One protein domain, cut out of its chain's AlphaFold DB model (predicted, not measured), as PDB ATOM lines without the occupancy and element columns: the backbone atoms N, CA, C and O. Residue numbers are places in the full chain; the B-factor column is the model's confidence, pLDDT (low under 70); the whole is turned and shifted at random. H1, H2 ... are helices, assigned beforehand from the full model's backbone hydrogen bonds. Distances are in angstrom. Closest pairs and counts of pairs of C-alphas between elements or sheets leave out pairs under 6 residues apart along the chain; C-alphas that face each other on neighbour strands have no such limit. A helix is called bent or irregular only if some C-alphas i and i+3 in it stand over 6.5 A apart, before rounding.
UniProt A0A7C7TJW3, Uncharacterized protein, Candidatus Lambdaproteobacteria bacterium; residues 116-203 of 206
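AT A GLANCE: This is residues 116 to 203 of the 206 residues of an uncharacterized protein of Candidatus Lambdaproteobacteria bacterium (UniProt A0A7C7TJW3). The model is a small helical bundle with H5 in the middle: H1 and H4 run alongside it, and H2 folds back from the end of H1 and crosses H5 near its last residues. H1 and H2 open from their link like a V, H4 and H5 form a second hairpin that packs over one side of this V, and the short H3 packs on the later part of H5. The printed part has 88 residues with five named helices, H1 to H5 in that order along the chain, and no named strand, and its class is all helix. It is compact, with a radius of gyration of the C-alphas of 12.5 A, yet elongated in outline, spanning 40 by 25 by 22 A, with H1 running along the longest axis.

IN THESE COORDINATES: H1 is the longest helix, residues 118 to 137, 28.5 A from C-alpha 118 at (200.071, 220.555, 124.462) to C-alpha 137 at (195.025, 230.844, 150.569). After His 138 comes H2, residues 139 to 155, 26.7 A long. H2 is irregular: C-alphas 140 and 143 are 7.2 A apart, against about 5 A in a regular helix. H3 is a single short piece, residues 164 to 167, 5.1 A long. H4 covers residues 172 to 182 and measures 15.4 A. H5, residues 188 to 202, runs 21.5 A and ends with C-alpha 202 at (184.683, 240.468, 141.182).

HOW THE PARTS SIT: H5 is the hub, touching H2, H3 and H4. H4 and H5 are a helical hairpin at a shallow tilt of 9 degrees, opposite ways, and their closest C-alphas, those of Val 182 and Asn 190, are 5.7 A apart. H1, H4 and H5 make an up-and-down bundle, three helices of which each runs against the one before it in the chain. H1 touches H4 with residues 132 to 136 alone, at a shallow tilt of 15 degrees, the closest C-alphas being those of Asn 132 and Leu 179, 7.1 A apart. H1 and H5 are close but not clearly touching, and run the same way at a shallow tilt of 24 degrees; their closest C-alphas, of Met 124 and Phe 191, are 7.0 A apart. H1 and H2 are the other helical hairpin, opposite ways at a shallow tilt of 32 degrees, only just short of steep. They touch through residues 131 to 135 of H1 and 141 to 145 of H2, with the C-alphas of Leu 135 and Gln 141 closest at 6.4 A. H2 touches H5 at a steep tilt of 56 degrees, opposite ways, with the closest C-alphas, those of Leu 142 and Tyr 202, 6.8 A apart. H3 touches H5, where the closest C-alphas, of Phe 166 and Gly 200, are 4.7 A apart. H3 is apart from H1, H2 and H4, from H4 only just, at 8.4 A. In H1, H4 and H5 every O i to N i+4 pair is within hydrogen-bond range, in H2 9 of 13 are, and H3 is too short for such a pair.

THE WHOLE: The two C-alphas farthest apart in the domain, those of Gly 116 and Gln 170, are 40.0 A apart. The printed part has no cut, and no link is long: the link from H2 to H3, 8 residues, is short, and the other three are tight. Residues 151 to 157, of which 151 to 155 belong to H2, stand free. The mean pLDDT of the printed part is 76.2, and it is under 70 at residues 116 to 123, 151 to 161, 164, 186, and 188 to 189.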
ATOM      1  N   GLY A 116     204.707 222.857 121.517       48.78
ATOM      2  CA  GLY A 116     203.787 221.970 120.793       48.78
ATOM      3  C   GLY A 116     202.308 222.322 121.009       48.78
ATOM      4  O   GLY A 116     202.030 223.341 121.642       48.78
ATOM      5  N   PRO A 117     201.362 221.500 120.516       49.47
ATOM      6  CA  PRO A 117     199.926 221.689 120.761       49.47
ATOM      7  C   PRO A 117     199.565 221.597 122.256       49.47
ATOM      8  O   PRO A 117     198.789 222.409 122.750       49.47
ATOM      9  N   GLU A 118     200.233 220.712 123.004       54.44
ATOM     10  CA  GLU A 118     200.071 220.555 124.462       54.44
ATOM     11  C   GLU A 118     200.459 221.801 125.275       54.44
ATOM     12  O   GLU A 118     200.117 221.917 126.447       54.44
ATOM     13  N   ARG A 119     201.175 222.758 124.670       58.81
ATOM     14  CA  ARG A 119     201.659 223.969 125.346       58.81
ATOM     15  C   ARG A 119     200.525 224.767 125.991       58.81
ATOM     16  O   ARG A 119     200.692 225.257 127.101       58.81
ATOM     17  N   ILE A 120     199.396 224.879 125.288       60.25
ATOM     18  CA  ILE A 120     198.221 225.643 125.729       60.25
ATOM     19  C   ILE A 120     197.535 224.924 126.894       60.25
ATOM     20  O   ILE A 120     197.305 225.545 127.926       60.25
ATOM     21  N   ARG A 121     197.317 223.608 126.767       62.88
ATOM     22  CA  ARG A 121     196.769 222.742 127.822       62.88
ATOM     23  C   ARG A 121     197.556 222.867 129.125       62.88
ATOM     24  O   ARG A 121     197.011 223.281 130.140       62.88
ATOM     25  N   VAL A 122     198.873 222.638 129.082       68.31
ATOM     26  CA  VAL A 122     199.716 222.695 130.292       68.31
ATOM     27  C   VAL A 122     199.778 224.115 130.886       68.31
ATOM     28  O   VAL A 122     199.842 224.253 132.108       68.31
ATOM     29  N   MET A 123     199.705 225.174 130.066       67.12
ATOM     30  CA  MET A 123     199.558 226.555 130.562       67.12
ATOM     31  C   MET A 123     198.230 226.780 131.271       67.12
ATOM     32  O   MET A 123     198.232 227.334 132.364       67.12
ATOM     33  N   MET A 124     197.121 226.342 130.675       70.62
ATOM     34  CA  MET A 124     195.781 226.476 131.238       70.62
ATOM     35  C   MET A 124     195.643 225.713 132.553       70.62
ATOM     36  O   MET A 124     195.284 226.316 133.559       70.62
ATOM     37  N   THR A 125     196.025 224.432 132.588       77.38
ATOM     38  CA  THR A 125     196.023 223.623 133.815       77.38
ATOM     39  C   THR A 125     196.834 224.295 134.924       77.38
ATOM     40  O   THR A 125     196.375 224.382 136.063       77.38
ATOM     41  N   ARG A 126     198.026 224.822 134.605       79.94
ATOM     42  CA  ARG A 126     198.873 225.500 135.595       79.94
ATOM     43  C   ARG A 126     198.296 226.851 136.034       79.94
ATOM     44  O   ARG A 126     198.325 227.151 137.221       79.94
ATOM     45  N   PHE A 127     197.726 227.625 135.113       86.19
ATOM     46  CA  PHE A 127     197.020 228.874 135.403       86.19
ATOM     47  C   PHE A 127     195.826 228.651 136.343       86.19
ATOM     48  O   PHE A 127     195.689 229.374 137.332       86.19
ATOM     49  N   PHE A 128     195.002 227.627 136.091       86.56
ATOM     50  CA  PHE A 128     193.892 227.265 136.973       86.56
ATOM     51  C   PHE A 128     194.389 226.864 138.364       86.56
ATOM     52  O   PHE A 128     193.868 227.353 139.363       86.56
ATOM     53  N   GLN A 129     195.420 226.015 138.442       88.44
ATOM     54  CA  GLN A 129     195.996 225.559 139.712       88.44
ATOM     55  C   GLN A 129     196.571 226.717 140.538       88.44
ATOM     56  O   GLN A 129     196.216 226.855 141.708       88.44
ATOM     57  N   GLU A 130     197.408 227.568 139.937       89.31
ATOM     58  CA  GLU A 130     198.024 228.714 140.615       89.31
ATOM     59  C   GLU A 130     196.965 229.743 141.056       89.31
ATOM     60  O   GLU A 130     197.022 230.239 142.183       89.31
ATOM     61  N   THR A 131     195.947 230.002 140.225       90.56
ATOM     62  CA  THR A 131     194.852 230.928 140.564       90.56
ATOM     63  C   THR A 131     193.961 230.374 141.677       90.56
ATOM     64  O   THR A 131     193.719 231.067 142.666       90.56
ATOM     65  N   ASN A 132     193.525 229.113 141.582       89.94
ATOM     66  CA  ASN A 132     192.715 228.467 142.618       89.94
ATOM     67  C   ASN A 132     193.475 228.357 143.946       89.94
ATOM     68  O   ASN A 132     192.889 228.572 145.004       89.94
ATOM     69  N   GLN A 133     194.777 228.057 143.922       91.12
ATOM     70  CA  GLN A 133     195.587 228.037 145.139       91.12
ATOM     71  C   GLN A 133     195.678 229.431 145.776       91.12
ATOM     72  O   GLN A 133     195.364 229.569 146.960       91.12
ATOM     73  N   ARG A 134     196.016 230.471 144.997       90.19
ATOM     74  CA  ARG A 134     196.102 231.858 145.490       90.19
ATOM     75  C   ARG A 134     194.785 232.331 146.108       90.19
ATOM     76  O   ARG A 134     194.803 232.927 147.181       90.19
ATOM     77  N   LEU A 135     193.649 232.035 145.476       89.12
ATOM     78  CA  LEU A 135     192.331 232.450 145.970       89.12
ATOM     79  C   LEU A 135     191.851 231.642 147.186       89.12
ATOM     80  O   LEU A 135     191.171 232.211 148.035       89.12
ATOM     81  N   ARG A 136     192.232 230.363 147.332       89.38
ATOM     82  CA  ARG A 136     191.980 229.598 148.571       89.38
ATOM     83  C   ARG A 136     192.824 230.098 149.746       89.38
ATOM     84  O   ARG A 136     192.314 230.217 150.855       89.38
ATOM     85  N   GLU A 137     194.109 230.368 149.520       90.62
ATOM     86  CA  GLU A 137     195.025 230.844 150.569       90.62
ATOM     87  C   GLU A 137     194.715 232.295 150.970       90.62
ATOM     88  O   GLU A 137     194.774 232.650 152.153       90.62
ATOM     89  N   HIS A 138     194.352 233.136 149.998       90.25
ATOM     90  CA  HIS A 138     194.096 234.562 150.175       90.25
ATOM     91  C   HIS A 138     192.837 235.024 149.406       90.25
ATOM     92  O   HIS A 138     192.954 235.705 148.384       90.25
ATOM     93  N   PRO A 139     191.614 234.759 149.915       82.31
ATOM     94  CA  PRO A 139     190.359 235.112 149.231       82.31
ATOM     95  C   PRO A 139     190.201 236.598 148.868       82.31
ATOM     96  O   PRO A 139     189.514 236.936 147.906       82.31
ATOM     97  N   GLY A 140     190.863 237.497 149.608       84.69
ATOM     98  CA  GLY A 140     190.884 238.937 149.327       84.69
ATOM     99  C   GLY A 140     191.740 239.359 148.122       84.69
ATOM    100  O   GLY A 140     191.657 240.510 147.708       84.69
ATOM    101  N   GLN A 141     192.545 238.462 147.538       86.50
ATOM    102  CA  GLN A 141     193.409 238.772 146.387       86.50
ATOM    103  C   GLN A 141     192.697 238.686 145.028       86.50
ATOM    104  O   GLN A 141     193.339 238.894 144.000       86.50
ATOM    105  N   LEU A 142     191.381 238.446 144.985       84.38
ATOM    106  CA  LEU A 142     190.617 238.417 143.730       84.38
ATOM    107  C   LEU A 142     190.824 239.681 142.883       84.38
ATOM    108  O   LEU A 142     191.034 239.584 141.678       84.38
ATOM    109  N   GLY A 143     190.825 240.857 143.516       79.62
ATOM    110  CA  GLY A 143     191.087 242.119 142.824       79.62
ATOM    111  C   GLY A 143     192.506 242.225 142.258       79.62
ATOM    112  O   GLY A 143     192.688 242.825 141.206       79.62
ATOM    113  N   GLU A 144     193.510 241.620 142.899       82.12
ATOM    114  CA  GLU A 144     194.874 241.557 142.353       82.12
ATOM    115  C   GLU A 144     194.918 240.648 141.119       82.12
ATOM    116  O   GLU A 144     195.375 241.079 140.068       82.12
ATOM    117  N   VAL A 145     194.355 239.438 141.217       83.81
ATOM    118  CA  VAL A 145     194.266 238.463 140.111       83.81
ATOM    119  C   VAL A 145     193.561 239.065 138.891       83.81
ATOM    120  O   VAL A 145     194.042 238.935 137.768       83.81
ATOM    121  N   VAL A 146     192.441 239.764 139.099       81.81
ATOM    122  CA  VAL A 146     191.707 240.445 138.024       81.81
ATOM    123  C   VAL A 146     192.535 241.580 137.413       81.81
ATOM    124  O   VAL A 146     192.645 241.654 136.190       81.81
ATOM    125  N   ASN A 147     193.166 242.428 138.230       81.12
ATOM    126  CA  ASN A 147     193.997 243.534 137.741       81.12
ATOM    127  C   ASN A 147     195.279 243.066 137.026       81.12
ATOM    128  O   ASN A 147     195.766 243.768 136.144       81.12
ATOM    129  N   GLU A 148     195.813 241.890 137.366       79.44
ATOM    130  CA  GLU A 148     196.913 241.246 136.637       79.44
ATOM    131  C   GLU A 148     196.445 240.689 135.270       79.44
ATOM    132  O   GLU A 148     197.212 240.703 134.308       79.44
ATOM    133  N   LEU A 149     195.187 240.235 135.151       75.38
ATOM    134  CA  LEU A 149     194.613 239.676 133.913       75.38
ATOM    135  C   LEU A 149     194.174 240.727 132.886       75.38
ATOM    136  O   LEU A 149     194.393 240.531 131.690       75.38
ATOM    137  N   VAL A 150     193.546 241.824 133.327       75.31
ATOM    138  CA  VAL A 150     193.008 242.876 132.437       75.31
ATOM    139  C   VAL A 150     194.014 243.349 131.373       75.31
ATOM    140  O   VAL A 150     193.682 243.234 130.191       75.31
ATOM    141  N   PRO A 151     195.238 243.814 131.708       62.47
ATOM    142  CA  PRO A 151     196.164 244.336 130.703       62.47
ATOM    143  C   PRO A 151     196.632 243.262 129.710       62.47
ATOM    144  O   PRO A 151     196.836 243.568 128.538       62.47
ATOM    145  N   LEU A 152     196.745 241.999 130.140       66.25
ATOM    146  CA  LEU A 152     197.093 240.882 129.258       66.25
ATOM    147  C   LEU A 152     195.981 240.612 128.235       66.25
ATOM    148  O   LEU A 152     196.255 240.292 127.079       66.25
ATOM    149  N   PHE A 153     194.717 240.752 128.637       69.12
ATOM    150  CA  PHE A 153     193.583 240.567 127.734       69.12
ATOM    151  C   PHE A 153     193.392 241.762 126.799       69.12
ATOM    152  O   PHE A 153     193.099 241.555 125.622       69.12
ATOM    153  N   GLU A 154     193.641 242.986 127.267       58.88
ATOM    154  CA  GLU A 154     193.662 244.181 126.417       58.88
ATOM    155  C   GLU A 154     194.772 244.113 125.356       58.88
ATOM    156  O   GLU A 154     194.490 244.327 124.176       58.88
ATOM    157  N   GLU A 155     196.003 243.745 125.735       57.91
ATOM    158  CA  GLU A 155     197.144 243.620 124.813       57.91
ATOM    159  C   GLU A 155     196.883 242.581 123.711       57.91
ATOM    160  O   GLU A 155     197.183 242.817 122.539       57.91
ATOM    161  N   GLN A 156     196.282 241.441 124.070       60.31
ATOM    162  CA  GLN A 156     195.977 240.354 123.132       60.31
ATOM    163  C   GLN A 156     194.599 240.493 122.453       60.31
ATOM    164  O   GLN A 156     194.202 239.624 121.675       60.31
ATOM    165  N   GLY A 157     193.845 241.565 122.733       51.44
ATOM    166  CA  GLY A 157     192.504 241.799 122.182       51.44
ATOM    167  C   GLY A 157     191.446 240.766 122.600       51.44
ATOM    168  O   GLY A 157     190.414 240.636 121.931       51.44
ATOM    169  N   LEU A 158     191.693 240.023 123.681       60.47
ATOM    170  CA  LEU A 158     190.803 238.991 124.205       60.47
ATOM    171  C   LEU A 158     189.556 239.629 124.827       60.47
ATOM    172  O   LEU A 158     189.622 240.615 125.557       60.47
ATOM    173  N   ARG A 159     188.390 239.046 124.539       59.56
ATOM    174  CA  ARG A 159     187.097 239.491 125.070       59.56
ATOM    175  C   ARG A 159     186.377 238.308 125.678       59.56
ATOM    176  O   ARG A 159     186.015 237.388 124.956       59.56
ATOM    177  N   ILE A 160     186.144 238.377 126.981       64.12
ATOM    178  CA  ILE A 160     185.470 237.325 127.739       64.12
ATOM    179  C   ILE A 160     184.044 237.762 128.027       64.12
ATOM    180  O   ILE A 160     183.794 238.891 128.458       64.12
ATOM    181  N   ARG A 161     183.088 236.875 127.755       69.00
ATOM    182  CA  ARG A 161     181.684 237.109 128.090       69.00
ATOM    183  C   ARG A 161     181.449 236.698 129.536       69.00
ATOM    184  O   ARG A 161     181.836 235.609 129.934       69.00
ATOM    185  N   VAL A 162     180.767 237.545 130.301       72.81
ATOM    186  CA  VAL A 162     180.384 237.257 131.691       72.81
ATOM    187  C   VAL A 162     178.870 237.021 131.753       72.81
ATOM    188  O   VAL A 162     178.112 237.994 131.778       72.81
ATOM    189  N   PRO A 163     178.408 235.753 131.722       71.50
ATOM    190  CA  PRO A 163     177.034 235.377 132.044       71.50
ATOM    191  C   PRO A 163     176.537 235.947 133.380       71.50
ATOM    192  O   PRO A 163     177.270 235.950 134.366       71.50
ATOM    193  N   GLU A 164     175.258 236.336 133.445       65.44
ATOM    194  CA  GLU A 164     174.643 236.881 134.673       65.44
ATOM    195  C   GLU A 164     174.708 235.919 135.867       65.44
ATOM    196  O   GLU A 164     174.821 236.362 137.005       65.44
ATOM    197  N   LEU A 165     174.696 234.604 135.624       74.44
ATOM    198  CA  LEU A 165     174.824 233.589 136.677       74.44
ATOM    199  C   LEU A 165     176.146 233.709 137.463       74.44
ATOM    200  O   LEU A 165     176.166 233.459 138.663       74.44
ATOM    201  N   PHE A 166     177.226 234.173 136.822       72.19
ATOM    202  CA  PHE A 166     178.503 234.438 137.492       72.19
ATOM    203  C   PHE A 166     178.526 235.777 138.244       72.19
ATOM    204  O   PHE A 166     179.500 236.061 138.930       72.19
ATOM    205  N   ARG A 167     177.461 236.587 138.162       71.50
ATOM    206  CA  ARG A 167     177.237 237.773 139.008       71.50
ATOM    207  C   ARG A 167     176.234 237.510 140.136       71.50
ATOM    208  O   ARG A 167     175.678 238.451 140.698       71.50
ATOM    209  N   GLN A 168     175.961 236.242 140.448       78.81
ATOM    210  CA  GLN A 168     174.951 235.827 141.430       78.81
ATOM    211  C   GLN A 168     175.481 234.786 142.433       78.81
ATOM    212  O   GLN A 168     174.698 234.063 143.062       78.81
ATOM    213  N   PHE A 169     176.805 234.717 142.628       76.81
ATOM    214  CA  PHE A 169     177.393 233.865 143.661       76.81
ATOM    215  C   PHE A 169     176.902 234.279 145.051       76.81
ATOM    216  O   PHE A 169     176.860 235.465 145.385       76.81
ATOM    217  N   GLN A 170     176.535 233.279 145.856       77.31
ATOM    218  CA  GLN A 170     175.969 233.457 147.199       77.31
ATOM    219  C   GLN A 170     177.045 233.575 148.293       77.31
ATOM    220  O   GLN A 170     176.787 234.120 149.363       77.31
ATOM    221  N   SER A 171     178.246 233.046 148.047       82.25
ATOM    222  CA  SER A 171     179.379 233.076 148.976       82.25
ATOM    223  C   SER A 171     180.707 232.904 148.235       82.25
ATOM    224  O   SER A 171     180.736 232.483 147.075       82.25
ATOM    225  N   ASN A 172     181.815 233.193 148.925       84.19
ATOM    226  CA  ASN A 172     183.162 232.914 148.423       84.19
ATOM    227  C   ASN A 172     183.386 231.401 148.213       84.19
ATOM    228  O   ASN A 172     183.939 231.013 147.190       84.19
ATOM    229  N   ASP A 173     182.860 230.552 149.105       85.69
ATOM    230  CA  ASP A 173     182.956 229.090 148.981       85.69
ATOM    231  C   ASP A 173     182.261 228.567 147.711       85.69
ATOM    232  O   ASP A 173     182.815 227.733 146.998       85.69
ATOM    233  N   ALA A 174     181.072 229.090 147.381       81.56
ATOM    234  CA  ALA A 174     180.336 228.715 146.170       81.56
ATOM    235  C   ALA A 174     181.069 229.142 144.885       81.56
ATOM    236  O   ALA A 174     181.046 228.431 143.878       81.56
ATOM    237  N   PHE A 175     181.746 230.291 144.929       86.19
ATOM    238  CA  PHE A 175     182.628 230.758 143.864       86.19
ATOM    239  C   PHE A 175     183.859 229.852 143.702       86.19
ATOM    240  O   PHE A 175     184.100 229.361 142.600       86.19
ATOM    241  N   LEU A 176     184.585 229.555 144.787       87.38
ATOM    242  CA  LEU A 176     185.756 228.671 144.755       87.38
ATOM    243  C   LEU A 176     185.390 227.266 144.256       87.38
ATOM    244  O   LEU A 176     186.058 226.749 143.366       87.38
ATOM    245  N   GLN A 177     184.286 226.685 144.736       82.12
ATOM    246  CA  GLN A 177     183.792 225.389 144.263       82.12
ATOM    247  C   GLN A 177     183.462 225.401 142.759       82.12
ATOM    248  O   GLN A 177     183.672 224.406 142.067       82.12
ATOM    249  N   THR A 178     182.968 226.525 142.234       83.25
ATOM    250  CA  THR A 178     182.679 226.665 140.800       83.25
ATOM    251  C   THR A 178     183.966 226.769 139.978       83.25
ATOM    252  O   THR A 178     184.071 226.122 138.938       83.25
ATOM    253  N   LEU A 179     184.971 227.520 140.447       86.38
ATOM    254  CA  LEU A 179     186.287 227.561 139.798       86.38
ATOM    255  C   LEU A 179     186.983 226.194 139.806       86.38
ATOM    256  O   LEU A 179     187.640 225.838 138.830       86.38
ATOM    257  N   GLU A 180     186.838 225.428 140.890       85.31
ATOM    258  CA  GLU A 180     187.346 224.059 140.989       85.31
ATOM    259  C   GLU A 180     186.727 223.164 139.912       85.31
ATOM    260  O   GLU A 180     187.471 222.595 139.116       85.31
ATOM    261  N   GLN A 181     185.391 223.124 139.824       79.81
ATOM    262  CA  GLN A 181     184.659 222.320 138.835       79.81
ATOM    263  C   GLN A 181     185.004 222.692 137.389       79.81
ATOM    264  O   GLN A 181     185.197 221.811 136.558       79.81
ATOM    265  N   VAL A 182     185.115 223.987 137.076       75.06
ATOM    266  CA  VAL A 182     185.512 224.430 135.729       75.06
ATOM    267  C   VAL A 182     186.969 224.053 135.423       75.06
ATOM    268  O   VAL A 182     187.301 223.784 134.274       75.06
ATOM    269  N   SER A 183     187.838 223.982 136.436       82.19
ATOM    270  CA  SER A 183     189.249 223.602 136.271       82.19
ATOM    271  C   SER A 183     189.531 222.095 136.181       82.19
ATOM    272  O   SER A 183     190.700 221.722 136.068       82.19
ATOM    273  N   GLU A 184     188.511 221.229 136.241       78.44
ATOM    274  CA  GLU A 184     188.695 219.768 136.145       78.44
ATOM    275  C   GLU A 184     189.140 219.301 134.746       78.44
ATOM    276  O   GLU A 184     189.767 218.246 134.637       78.44
ATOM    277  N   ASP A 185     188.858 220.079 133.696       71.75
ATOM    278  CA  ASP A 185     189.133 219.730 132.297       71.75
ATOM    279  C   ASP A 185     189.800 220.902 131.543       71.75
ATOM    280  O   ASP A 185     189.449 222.070 131.726       71.75
ATOM    281  N   ASP A 186     190.791 220.594 130.703       66.94
ATOM    282  CA  ASP A 186     191.738 221.531 130.083       66.94
ATOM    283  C   ASP A 186     191.307 222.017 128.679       66.94
ATOM    284  O   ASP A 186     192.142 222.395 127.849       66.94
ATOM    285  N   GLU A 187     189.994 222.049 128.420       71.81
ATOM    286  CA  GLU A 187     189.383 222.631 127.216       71.81
ATOM    287  C   GLU A 187     189.380 224.173 127.232       71.81
ATOM    288  O   GLU A 187     189.210 224.815 128.270       71.81
ATOM    289  N   VAL A 188     189.535 224.797 126.055       62.19
ATOM    290  CA  VAL A 188     189.632 226.267 125.882       62.19
ATOM    291  C   VAL A 188     188.359 226.977 126.359       62.19
ATOM    292  O   VAL A 188     188.412 228.060 126.940       62.19
ATOM    293  N   GLU A 189     187.220 226.326 126.175       67.38
ATOM    294  CA  GLU A 189     185.901 226.703 126.657       67.38
ATOM    295  C   GLU A 189     185.882 226.876 128.187       67.38
ATOM    296  O   GLU A 189     185.320 227.851 128.696       67.38
ATOM    297  N   ASN A 190     186.568 225.997 128.926       73.56
ATOM    298  CA  ASN A 190     186.680 226.098 130.379       73.56
ATOM    299  C   ASN A 190     187.574 227.265 130.806       73.56
ATOM    300  O   ASN A 190     187.320 227.866 131.843       73.56
ATOM    301  N   PHE A 191     188.563 227.670 130.002       75.00
ATOM    302  CA  PHE A 191     189.327 228.891 130.283       75.00
ATOM    303  C   PHE A 191     188.463 230.154 130.163       75.00
ATOM    304  O   PHE A 191     188.556 231.029 131.029       75.00
ATOM    305  N   GLU A 192     187.584 230.240 129.153       75.69
ATOM    306  CA  GLU A 192     186.626 231.351 129.061       75.69
ATOM    307  C   GLU A 192     185.662 231.338 130.259       75.69
ATOM    308  O   GLU A 192     185.484 232.376 130.894       75.69
ATOM    309  N   LEU A 193     185.107 230.175 130.628       78.00
ATOM    310  CA  LEU A 193     184.212 230.034 131.788       78.00
ATOM    311  C   LEU A 193     184.897 230.368 133.123       78.00
ATOM    312  O   LEU A 193     184.309 231.060 133.952       78.00
ATOM    313  N   PHE A 194     186.137 229.921 133.324       85.69
ATOM    314  CA  PHE A 194     186.918 230.170 134.537       85.69
ATOM    315  C   PHE A 194     187.153 231.668 134.715       85.69
ATOM    316  O   PHE A 194     186.844 232.243 135.758       85.69
ATOM    317  N   CYS A 195     187.621 232.335 133.659       81.50
ATOM    318  CA  CYS A 195     187.805 233.777 133.681       81.50
ATOM    319  C   CYS A 195     186.466 234.518 133.826       81.50
ATOM    320  O   CYS A 195     186.384 235.477 134.590       81.50
ATOM    321  N   ALA A 196     185.399 234.069 133.160       77.56
ATOM    322  CA  ALA A 196     184.068 234.652 133.303       77.56
ATOM    323  C   ALA A 196     183.554 234.586 134.752       77.56
ATOM    324  O   ALA A 196     182.952 235.554 135.221       77.56
ATOM    325  N   ALA A 197     183.845 233.503 135.479       82.56
ATOM    326  CA  ALA A 197     183.572 233.389 136.908       82.56
ATOM    327  C   ALA A 197     184.417 234.370 137.746       82.56
ATOM    328  O   ALA A 197     183.859 235.021 138.630       82.56
ATOM    329  N   LEU A 198     185.714 234.548 137.444       86.06
ATOM    330  CA  LEU A 198     186.575 235.547 138.108       86.06
ATOM    331  C   LEU A 198     186.014 236.973 137.974       86.06
ATOM    332  O   LEU A 198     185.782 237.640 138.984       86.06
ATOM    333  N   PHE A 199     185.770 237.441 136.743       82.06
ATOM    334  CA  PHE A 199     185.245 238.793 136.505       82.06
ATOM    335  C   PHE A 199     183.809 238.952 137.008       82.06
ATOM    336  O   PHE A 199     183.458 240.015 137.516       82.06
ATOM    337  N   GLY A 200     182.986 237.907 136.890       77.25
ATOM    338  CA  GLY A 200     181.622 237.891 137.405       77.25
ATOM    339  C   GLY A 200     181.586 238.119 138.910       77.25
ATOM    340  O   GLY A 200     180.982 239.094 139.360       77.25
ATOM    341  N   PHE A 201     182.310 237.300 139.676       81.25
ATOM    342  CA  PHE A 201     182.344 237.420 141.129       81.25
ATOM    343  C   PHE A 201     183.007 238.722 141.589       81.25
ATOM    344  O   PHE A 201     182.517 239.364 142.514       81.25
ATOM    345  N   TYR A 202     184.068 239.167 140.909       83.38
ATOM    346  CA  TYR A 202     184.683 240.468 141.182       83.38
ATOM    347  C   TYR A 202     183.696 241.626 140.962       83.38
ATOM    348  O   TYR A 202     183.616 242.526 141.794       83.38
ATOM    349  N   SER A 203     182.871 241.569 139.910       80.00
ATOM    350  CA  SER A 203     181.843 242.585 139.639       80.00
ATOM    351  C   SER A 203     180.691 242.623 140.655       80.00
ATOM    352  O   SER A 203     179.920 243.574 140.636       80.00
TER     353      SER A 203